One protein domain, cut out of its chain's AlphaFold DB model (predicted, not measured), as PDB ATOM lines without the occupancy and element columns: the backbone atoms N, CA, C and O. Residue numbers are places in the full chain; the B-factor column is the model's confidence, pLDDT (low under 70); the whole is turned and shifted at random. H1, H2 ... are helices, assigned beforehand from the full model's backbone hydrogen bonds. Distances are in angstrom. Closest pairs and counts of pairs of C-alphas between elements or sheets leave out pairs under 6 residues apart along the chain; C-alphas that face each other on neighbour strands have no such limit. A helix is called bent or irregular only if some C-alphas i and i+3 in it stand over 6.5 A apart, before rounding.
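This is residues 423 to 495 of the 546 residues of an uncharacterized protein of Fomitopsis rosea (UniProt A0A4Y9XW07). One long straight helix, H1, makes most of the longest axis, and a kinked second helix, H2, is set crosswise to it, with its residues 457 to 461 packed on residues 437 to 441 of H1. The short H3 fills the corner between them, touching both, and the short H4 follows it, heading back toward the end of H1 where the printed part begins. The printed part has 73 residues with four named helices, H1, H2, H3 and H4 in chain order, and no named strand, and its class is all helix. It is compact, with a radius of gyration of the C-alphas of 12.6 A, yet elongated in outline, spanning 38 by 24 by 16 A.

H1, residues 423 to 446, touches H2, residues 457 to 472, with residues 437 to 441 alone. The closest C-alphas of the two, those of Gln 441 and Val 460, are 6.4 A apart, and their lines are about perpendicular, at 74 degrees. H2 has a kink of 65 degrees near residue 464 and is irregular, with C-alphas 463 and 466 standing 7.2 A apart. H3, residues 481 to 485, touches H1, which meets it with residues 432 to 440 alone; the closest C-alphas are those of Ala 433 and Ala 484, 4.6 A apart. H3 also touches H2, where the closest C-alphas, those of Gly 465 and Ser 485, are 4.4 A apart. H4, residues 488 to 494, is close to H1 but not clearly touching, with the closest C-alphas, those of His 429 and Phe 489, 6.2 A apart. Their lines stand at a steep tilt of 40 degrees, opposite ways. H2 and H4 are apart. In H1 and H3 every O i to N i+4 pair is within hydrogen-bond range; in H2 9 of 12 are, and in H4 1 of 3, beside 3 of 4 O i to N i+3 pairs.

H1 begins at C-alpha 423, at (123.168, 218.899, 113.984), and measures 34.8 A from first to last C-alpha. H2 begins at C-alpha 457, at (122.474, 203.121, 131.134), and measures 19.5 A. H3 measures 5.9 A. H4 measures 11.2 A and ends at C-alpha 494, at (138.673, 210.430, 108.326); it is neither bent nor irregular, but only just: C-alphas 491 and 494 are 6.5 A apart.

The two C-alphas farthest apart, those of Ala 452 and Gly 495, are 40.3 A apart. The printed part has no cut. The link from H3 to H4 is tight, and those from H1 to H2 and from H2 to H3 are short. The mean pLDDT of the printed part is 73.3, and residues 448 to 453 and 487 to 495 are under 70.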
ATOM      1  N   PHE A 423     124.033 219.363 112.899       82.69
ATOM      2  CA  PHE A 423     123.168 218.899 113.984       82.69
ATOM      3  C   PHE A 423     122.429 217.596 113.656       82.69
ATOM      4  O   PHE A 423     122.464 216.676 114.464       82.69
ATOM      5  N   PHE A 424     121.817 217.483 112.474       77.44
ATOM      6  CA  PHE A 424     121.024 216.302 112.109       77.44
ATOM      7  C   PHE A 424     121.870 215.030 112.017       77.44
ATOM      8  O   PHE A 424     121.495 213.999 112.567       77.44
ATOM      9  N   GLU A 425     123.050 215.126 111.403       74.31
ATOM     10  CA  GLU A 425     124.015 214.027 111.339       74.31
ATOM     11  C   GLU A 425     124.468 213.616 112.751       74.31
ATOM     12  O   GLU A 425     124.536 212.432 113.075       74.31
ATOM     13  N   LYS A 426     124.746 214.585 113.637       79.25
ATOM     14  CA  LYS A 426     125.145 214.273 115.021       79.25
ATOM     15  C   LYS A 426     124.012 213.691 115.850       79.25
ATOM     16  O   LYS A 426     124.272 212.785 116.631       79.25
ATOM     17  N   LEU A 427     122.784 214.152 115.648       76.69
ATOM     18  CA  LEU A 427     121.605 213.604 116.305       76.69
ATOM     19  C   LEU A 427     121.348 212.154 115.874       76.69
ATOM     20  O   LEU A 427     120.987 211.323 116.704       76.69
ATOM     21  N   GLN A 428     121.565 211.832 114.596       72.56
ATOM     22  CA  GLN A 428     121.500 210.455 114.110       72.56
ATOM     23  C   GLN A 428     122.570 209.580 114.776       72.56
ATOM     24  O   GLN A 428     122.246 208.541 115.348       72.56
ATOM     25  N   HIS A 429     123.828 210.026 114.773       75.06
ATOM     26  CA  HIS A 429     124.921 209.295 115.417       75.06
ATOM     27  C   HIS A 429     124.711 209.105 116.923       75.06
ATOM     28  O   HIS A 429     125.055 208.056 117.464       75.06
ATOM     29  N   GLU A 430     124.152 210.109 117.604       77.25
ATOM     30  CA  GLU A 430     123.792 210.005 119.014       77.25
ATOM     31  C   GLU A 430     122.825 208.841 119.225       77.25
ATOM     32  O   GLU A 430     123.110 207.986 120.055       77.25
ATOM     33  N   ARG A 431     121.751 208.741 118.430       74.75
ATOM     34  CA  ARG A 431     120.770 207.645 118.530       74.75
ATOM     35  C   ARG A 431     121.367 206.278 118.261       74.75
ATOM     36  O   ARG A 431     121.114 205.353 119.023       74.75
ATOM     37  N   GLU A 432     122.179 206.152 117.220       74.75
ATOM     38  CA  GLU A 432     122.858 204.891 116.910       74.75
ATOM     39  C   GLU A 432     123.752 204.441 118.078       74.75
ATOM     40  O   GLU A 432     123.793 203.258 118.427       74.75
ATOM     41  N   ALA A 433     124.428 205.388 118.738       78.94
ATOM     42  CA  ALA A 433     125.198 205.122 119.947       78.94
ATOM     43  C   ALA A 433     124.302 204.824 121.164       78.94
ATOM     44  O   ALA A 433     124.625 203.934 121.954       78.94
ATOM     45  N   GLU A 434     123.171 205.522 121.323       77.19
ATOM     46  CA  GLU A 434     122.176 205.242 122.366       77.19
ATOM     47  C   GLU A 434     121.677 203.804 122.274       77.19
ATOM     48  O   GLU A 434     121.554 203.113 123.282       77.19
ATOM     49  N   ASP A 435     121.431 203.353 121.057       75.69
ATOM     50  CA  ASP A 435     120.954 202.027 120.749       75.69
ATOM     51  C   ASP A 435     122.018 200.945 120.959       75.69
ATOM     52  O   ASP A 435     121.741 199.926 121.591       75.69
ATOM     53  N   GLY A 436     123.265 201.185 120.542       77.69
ATOM     54  CA  GLY A 436     124.378 200.288 120.878       77.69
ATOM     55  C   GLY A 436     124.579 200.142 122.392       77.69
ATOM     56  O   GLY A 436     124.959 199.076 122.881       77.69
ATOM     57  N   LEU A 437     124.272 201.193 123.157       80.81
ATOM     58  CA  LEU A 437     124.310 201.167 124.615       80.81
ATOM     59  C   LEU A 437     123.172 200.328 125.220       80.81
ATOM     60  O   LEU A 437     123.404 199.633 126.211       80.81
ATOM     61  N   ARG A 438     121.970 200.362 124.628       78.12
ATOM     62  CA  ARG A 438     120.838 199.500 125.018       78.12
ATOM     63  C   ARG A 438     121.167 198.033 124.798       78.12
ATOM     64  O   ARG A 438     121.040 197.236 125.721       78.12
ATOM     65  N   ASP A 439     121.679 197.706 123.618       77.44
ATOM     66  CA  ASP A 439     122.051 196.336 123.269       77.44
ATOM     67  C   ASP A 439     123.141 195.803 124.221       77.44
ATOM     68  O   ASP A 439     123.095 194.656 124.671       77.44
ATOM     69  N   ALA A 440     124.110 196.651 124.587       80.75
ATOM     70  CA  ALA A 440     125.133 196.310 125.571       80.75
ATOM     71  C   ALA A 440     124.555 196.093 126.978       80.75
ATOM     72  O   ALA A 440     124.961 195.155 127.665       80.75
ATOM     73  N   GLN A 441     123.608 196.931 127.404       81.88
ATOM     74  CA  GLN A 441     122.925 196.791 128.689       81.88
ATOM     75  C   GLN A 441     122.126 195.485 128.758       81.88
ATOM     76  O   GLN A 441     122.294 194.717 129.707       81.88
ATOM     77  N   ASP A 442     121.317 195.196 127.740       77.94
ATOM     78  CA  ASP A 442     120.535 193.962 127.655       77.94
ATOM     79  C   ASP A 442     121.449 192.736 127.661       77.94
ATOM     80  O   ASP A 442     121.214 191.780 128.406       77.94
ATOM     81  N   TRP A 443     122.544 192.778 126.901       79.25
ATOM     82  CA  TRP A 443     123.537 191.708 126.889       79.25
ATOM     83  C   TRP A 443     124.165 191.467 128.273       79.25
ATOM     84  O   TRP A 443     124.320 190.313 128.681       79.25
ATOM     85  N   LEU A 444     124.491 192.525 129.027       79.69
ATOM     86  CA  LEU A 444     125.033 192.407 130.389       79.69
ATOM     87  C   LEU A 444     124.030 191.782 131.361       79.69
ATOM     88  O   LEU A 444     124.423 190.960 132.188       79.69
ATOM     89  N   LEU A 445     122.749 192.145 131.253       78.25
ATOM     90  CA  LEU A 445     121.684 191.610 132.106       78.25
ATOM     91  C   LEU A 445     121.430 190.117 131.856       78.25
ATOM     92  O   LEU A 445     121.132 189.380 132.795       78.25
ATOM     93  N   HIS A 446     121.587 189.653 130.614       75.44
ATOM     94  CA  HIS A 446     121.449 188.236 130.264       75.44
ATOM     95  C   HIS A 446     122.717 187.417 130.552       75.44
ATOM     96  O   HIS A 446     122.662 186.188 130.639       75.44
ATOM     97  N   ASN A 447     123.872 188.069 130.728       72.56
ATOM     98  CA  ASN A 447     125.130 187.393 131.007       72.56
ATOM     99  C   ASN A 447     125.342 187.206 132.519       72.56
ATOM    100  O   ASN A 447     125.817 188.100 133.218       72.56
ATOM    101  N   SER A 448     125.026 186.005 133.014       61.34
ATOM    102  CA  SER A 448     125.077 185.656 134.447       61.34
ATOM    103  C   SER A 448     126.417 185.934 135.151       61.34
ATOM    104  O   SER A 448     126.424 186.136 136.362       61.34
ATOM    105  N   GLU A 449     127.539 185.996 134.420       67.38
ATOM    106  CA  GLU A 449     128.862 186.316 134.978       67.38
ATOM    107  C   GLU A 449     129.020 187.793 135.372       67.38
ATOM    108  O   GLU A 449     129.818 188.114 136.251       67.38
ATOM    109  N   LEU A 450     128.299 188.696 134.699       63.50
ATOM    110  CA  LEU A 450     128.376 190.148 134.896       63.50
ATOM    111  C   LEU A 450     127.079 190.746 135.457       63.50
ATOM    112  O   LEU A 450     127.080 191.905 135.862       63.50
ATOM    113  N   GLY A 451     125.989 189.978 135.522       60.56
ATOM    114  CA  GLY A 451     124.670 190.412 136.004       60.56
ATOM    115  C   GLY A 451     124.555 190.659 137.518       60.56
ATOM    116  O   GLY A 451     123.449 190.669 138.057       60.56
ATOM    117  N   ALA A 452     125.668 190.836 138.234       54.00
ATOM    118  CA  ALA A 452     125.682 191.079 139.675       54.00
ATOM    119  C   ALA A 452     125.448 192.571 139.986       54.00
ATOM    120  O   ALA A 452     126.354 193.284 140.406       54.00
ATOM    121  N   GLY A 453     124.221 193.038 139.762       62.50
ATOM    122  CA  GLY A 453     123.807 194.427 139.980       62.50
ATOM    123  C   GLY A 453     123.092 194.984 138.756       62.50
ATOM    124  O   GLY A 453     123.468 194.696 137.623       62.50
ATOM    125  N   GLY A 454     122.016 195.742 138.965       70.62
ATOM    126  CA  GLY A 454     121.310 196.387 137.862       70.62
ATOM    127  C   GLY A 454     122.213 197.427 137.206       70.62
ATOM    128  O   GLY A 454     122.439 198.481 137.790       70.62
ATOM    129  N   TRP A 455     122.727 197.132 136.014       77.50
ATOM    130  CA  TRP A 455     123.503 198.086 135.228       77.50
ATOM    131  C   TRP A 455     122.586 199.207 134.755       77.50
ATOM    132  O   TRP A 455     121.663 198.956 133.976       77.50
ATOM    133  N   SER A 456     122.812 200.441 135.210       80.88
ATOM    134  CA  SER A 456     122.118 201.583 134.624       80.88
ATOM    135  C   SER A 456     122.752 201.949 133.285       80.88
ATOM    136  O   SER A 456     123.929 201.692 133.033       80.88
ATOM    137  N   ARG A 457     121.985 202.616 132.423       76.56
ATOM    138  CA  ARG A 457     122.474 203.121 131.134       76.56
ATOM    139  C   ARG A 457     123.739 203.979 131.283       76.56
ATOM    140  O   ARG A 457     124.652 203.888 130.469       76.56
ATOM    141  N   ARG A 458     123.798 204.796 132.341       81.62
ATOM    142  CA  ARG A 458     124.962 205.631 132.657       81.62
ATOM    143  C   ARG A 458     126.180 204.774 133.003       81.62
ATOM    144  O   ARG A 458     127.263 205.072 132.513       81.62
ATOM    145  N   ASP A 459     125.998 203.718 133.788       82.88
ATOM    146  CA  ASP A 459     127.098 202.841 134.208       82.88
ATOM    147  C   ASP A 459     127.671 202.089 133.004       82.88
ATOM    148  O   ASP A 459     128.884 202.044 132.814       82.88
ATOM    149  N   VAL A 460     126.807 201.593 132.107       82.75
ATOM    150  CA  VAL A 460     127.259 200.947 130.864       82.75
ATOM    151  C   VAL A 460     128.074 201.917 130.001       82.75
ATOM    152  O   VAL A 460     129.124 201.539 129.480       82.75
ATOM    153  N   ALA A 461     127.634 203.175 129.894       82.75
ATOM    154  CA  ALA A 461     128.304 204.181 129.070       82.75
ATOM    155  C   ALA A 461     129.675 204.582 129.630       82.75
ATOM    156  O   ALA A 461     130.609 204.801 128.862       82.75
ATOM    157  N   LEU A 462     129.791 204.692 130.955       83.12
ATOM    158  CA  LEU A 462     130.995 205.200 131.612       83.12
ATOM    159  C   LEU A 462     132.004 204.101 131.964       83.12
ATOM    160  O   LEU A 462     133.206 204.358 131.941       83.12
ATOM    161  N   GLU A 463     131.545 202.891 132.284       81.88
ATOM    162  CA  GLU A 463     132.383 201.879 132.944       81.88
ATOM    163  C   GLU A 463     132.634 200.636 132.081       81.88
ATOM    164  O   GLU A 463     133.665 199.974 132.218       81.88
ATOM    165  N   VAL A 464     131.726 200.312 131.154       80.69
ATOM    166  CA  VAL A 464     131.719 198.993 130.496       80.69
ATOM    167  C   VAL A 464     132.385 199.013 129.111       80.69
ATOM    168  O   VAL A 464     132.776 197.963 128.599       80.69
ATOM    169  N   GLY A 465     132.638 200.190 128.527       80.81
ATOM    170  CA  GLY A 465     133.252 200.321 127.196       80.81
ATOM    171  C   GLY A 465     134.583 199.566 127.036       80.81
ATOM    172  O   GLY A 465     134.780 198.850 126.052       80.81
ATOM    173  N   GLY A 466     135.473 199.644 128.032       79.56
ATOM    174  CA  GLY A 466     136.752 198.918 128.018       79.56
ATOM    175  C   GLY A 466     136.596 197.396 128.131       79.56
ATOM    176  O   GLY A 466     137.314 196.648 127.467       79.56
ATOM    177  N   VAL A 467     135.627 196.934 128.927       79.94
ATOM    178  CA  VAL A 467     135.323 195.504 129.108       79.94
ATOM    179  C   VAL A 467     134.733 194.914 127.834       79.94
ATOM    180  O   VAL A 467     135.150 193.836 127.407       79.94
ATOM    181  N   LEU A 468     133.797 195.625 127.201       81.81
ATOM    182  CA  LEU A 468     133.194 195.193 125.944       81.81
ATOM    183  C   LEU A 468     134.252 195.097 124.845       81.81
ATOM    184  O   LEU A 468     134.332 194.069 124.181       81.81
ATOM    185  N   ARG A 469     135.153 196.083 124.748       80.62
ATOM    186  CA  ARG A 469     136.269 196.052 123.793       80.62
ATOM    187  C   ARG A 469     137.203 194.858 124.017       80.62
ATOM    188  O   ARG A 469     137.637 194.228 123.059       80.62
ATOM    189  N   ALA A 470     137.511 194.523 125.269       80.50
ATOM    190  CA  ALA A 470     138.339 193.360 125.585       80.50
ATOM    191  C   ALA A 470     137.633 192.030 125.257       80.50
ATOM    192  O   ALA A 470     138.273 191.079 124.810       80.50
ATOM    193  N   ARG A 471     136.311 191.958 125.461       79.19
ATOM    194  CA  ARG A 471     135.495 190.771 125.159       79.19
ATOM    195  C   ARG A 471     135.182 190.614 123.670       79.19
ATOM    196  O   ARG A 471     134.986 189.485 123.224       79.19
ATOM    197  N   ASP A 472     135.192 191.699 122.904       80.81
ATOM    198  CA  ASP A 472     135.035 191.695 121.447       80.81
ATOM    199  C   ASP A 472     136.187 190.958 120.749       80.81
ATOM    200  O   ASP A 472     135.960 190.125 119.879       80.81
ATOM    201  N   VAL A 473     137.421 191.121 121.246       74.25
ATOM    202  CA  VAL A 473     138.593 190.344 120.785       74.25
ATOM    203  C   VAL A 473     138.386 188.832 120.962       74.25
ATOM    204  O   VAL A 473     138.936 188.032 120.210       74.25
ATOM    205  N   ALA A 474     137.568 188.429 121.938       72.56
ATOM    206  CA  ALA A 474     137.203 187.037 122.181       72.56
ATOM    207  C   ALA A 474     135.909 186.598 121.462       72.56
ATOM    208  O   ALA A 474     135.469 185.466 121.670       72.56
ATOM    209  N   GLY A 475     135.280 187.473 120.664       72.56
ATOM    210  CA  GLY A 475     134.004 187.227 119.983       72.56
ATOM    211  C   GLY A 475     132.807 187.102 120.930       72.56
ATOM    212  O   GLY A 475     131.829 186.437 120.601       72.56
ATOM    213  N   ARG A 476     132.903 187.665 122.141       73.00
ATOM    214  CA  ARG A 476     131.893 187.515 123.203       73.00
ATOM    215  C   ARG A 476     131.111 188.794 123.489       73.00
ATOM    216  O   ARG A 476     130.283 188.765 124.387       73.00
ATOM    217  N   ALA A 477     131.382 189.896 122.799       77.25
ATOM    218  CA  ALA A 477     130.653 191.153 122.964       77.25
ATOM    219  C   ALA A 477     129.478 191.252 121.969       77.25
ATOM    220  O   ALA A 477     129.512 190.603 120.922       77.25
ATOM    221  N   PRO A 478     128.443 192.058 122.263       76.44
ATOM    222  CA  PRO A 478     127.393 192.345 121.295       76.44
ATOM    223  C   PRO A 478     127.963 193.077 120.070       76.44
ATOM    224  O   PRO A 478     128.835 193.941 120.189       76.44
ATOM    225  N   LEU A 479     127.450 192.750 118.881       74.88
ATOM    226  CA  LEU A 479     127.949 193.281 117.603       74.88
ATOM    227  C   LEU A 479     127.781 194.803 117.472       74.88
ATOM    228  O   LEU A 479     128.563 195.451 116.783       74.88
ATOM    229  N   SER A 480     126.782 195.376 118.142       75.19
ATOM    230  CA  SER A 480     126.491 196.814 118.150       75.19
ATOM    231  C   SER A 480     127.264 197.596 119.215       75.19
ATOM    232  O   SER A 480     127.243 198.827 119.199       75.19
ATOM    233  N   HIS A 481     128.019 196.923 120.095       76.50
ATOM    234  CA  HIS A 481     128.817 197.591 121.124       76.50
ATOM    235  C   HIS A 481     129.797 198.660 120.585       76.50
ATOM    236  O   HIS A 481     129.949 199.674 121.272       76.50
ATOM    237  N   PRO A 482     130.423 198.527 119.388       79.50
ATOM    238  CA  PRO A 482     131.355 199.529 118.859       79.50
ATOM    239  C   PRO A 482     130.724 200.907 118.631       79.50
ATOM    240  O   PRO A 482     131.429 201.917 118.687       79.50
ATOM    241  N   LEU A 483     129.407 200.963 118.393       72.06
ATOM    242  CA  LEU A 483     128.670 202.215 118.196       72.06
ATOM    243  C   LEU A 483     128.762 203.111 119.438       72.06
ATOM    244  O   LEU A 483     128.926 204.323 119.310       72.06
ATOM    245  N   ALA A 484     128.750 202.505 120.629       75.06
ATOM    246  CA  ALA A 484     128.848 203.203 121.908       75.06
ATOM    247  C   ALA A 484     130.272 203.190 122.499       75.06
ATOM    248  O   ALA A 484     130.747 204.210 122.990       75.06
ATOM    249  N   SER A 485     130.979 202.054 122.455       73.81
ATOM    250  CA  SER A 485     132.262 201.862 123.157       73.81
ATOM    251  C   SER A 485     133.469 202.461 122.437       73.81
ATOM    252  O   SER A 485     134.445 202.851 123.078       73.81
ATOM    253  N   LEU A 486     133.423 202.499 121.103       71.19
ATOM    254  CA  LEU A 486     134.492 203.027 120.258       71.19
ATOM    255  C   LEU A 486     134.119 204.382 119.660       71.19
ATOM    256  O   LEU A 486     134.936 204.948 118.935       71.19
ATOM    257  N   LEU A 487     132.911 204.882 119.963       68.75
ATOM    258  CA  LEU A 487     132.334 206.084 119.367       68.75
ATOM    259  C   LEU A 487     132.587 206.070 117.855       68.75
ATOM    260  O   LEU A 487     133.207 206.984 117.322       68.75
ATOM    261  N   MET A 488     132.199 204.981 117.177       62.16
ATOM    262  CA  MET A 488     132.553 204.721 115.770       62.16
ATOM    263  C   MET A 488     132.230 205.901 114.838       62.16
ATOM    264  O   MET A 488     132.975 206.160 113.892       62.16
ATOM    265  N   PHE A 489     131.211 206.699 115.165       60.31
ATOM    266  CA  PHE A 489     130.891 207.959 114.485       60.31
ATOM    267  C   PHE A 489     132.051 208.981 114.455       60.31
ATOM    268  O   PHE A 489     132.124 209.825 113.565       60.31
ATOM    269  N   TRP A 490     132.981 208.924 115.410       55.34
ATOM    270  CA  TRP A 490     134.178 209.766 115.485       55.34
ATOM    271  C   TRP A 490     135.321 209.241 114.602       55.34
ATOM    272  O   TRP A 490     136.135 210.028 114.125       55.34
ATOM    273  N   LEU A 491     135.365 207.929 114.340       53.28
ATOM    274  CA  LEU A 491     136.356 207.288 113.463       53.28
ATOM    275  C   LEU A 491     136.015 207.475 111.975       53.28
ATOM    276  O   LEU A 491     136.919 207.670 111.163       53.28
ATOM    277  N   TYR A 492     134.726 207.556 111.624       48.19
ATOM    278  CA  TYR A 492     134.258 207.933 110.277       48.19
ATOM    279  C   TYR A 492     134.658 209.362 109.847       48.19
ATOM    280  O   TYR A 492     134.562 209.717 108.670       48.19
ATOM    281  N   ARG A 493     135.193 210.175 110.769       46.41
ATOM    282  CA  ARG A 493     135.697 211.533 110.507       46.41
ATOM    283  C   ARG A 493     136.900 211.578 109.555       46.41
ATOM    284  O   ARG A 493     137.177 212.639 109.011       46.41
ATOM    285  N   GLN A 494     137.604 210.467 109.333       44.62
ATOM    286  CA  GLN A 494     138.673 210.430 108.326       44.62
ATOM    287  C   GLN A 494     138.168 210.179 106.894       44.62
ATOM    288  O   GLN A 494     138.966 210.299 105.972       44.62
ATOM    289  N   GLY A 495     136.877 209.866 106.690       37.78
ATOM    290  CA  GLY A 495     136.372 209.408 105.389       37.78
ATOM    291  C   GLY A 495     135.320 210.272 104.690       37.78
ATOM    292  O   GLY A 495     135.423 210.430 103.481       37.78
TER     293      GLY A 495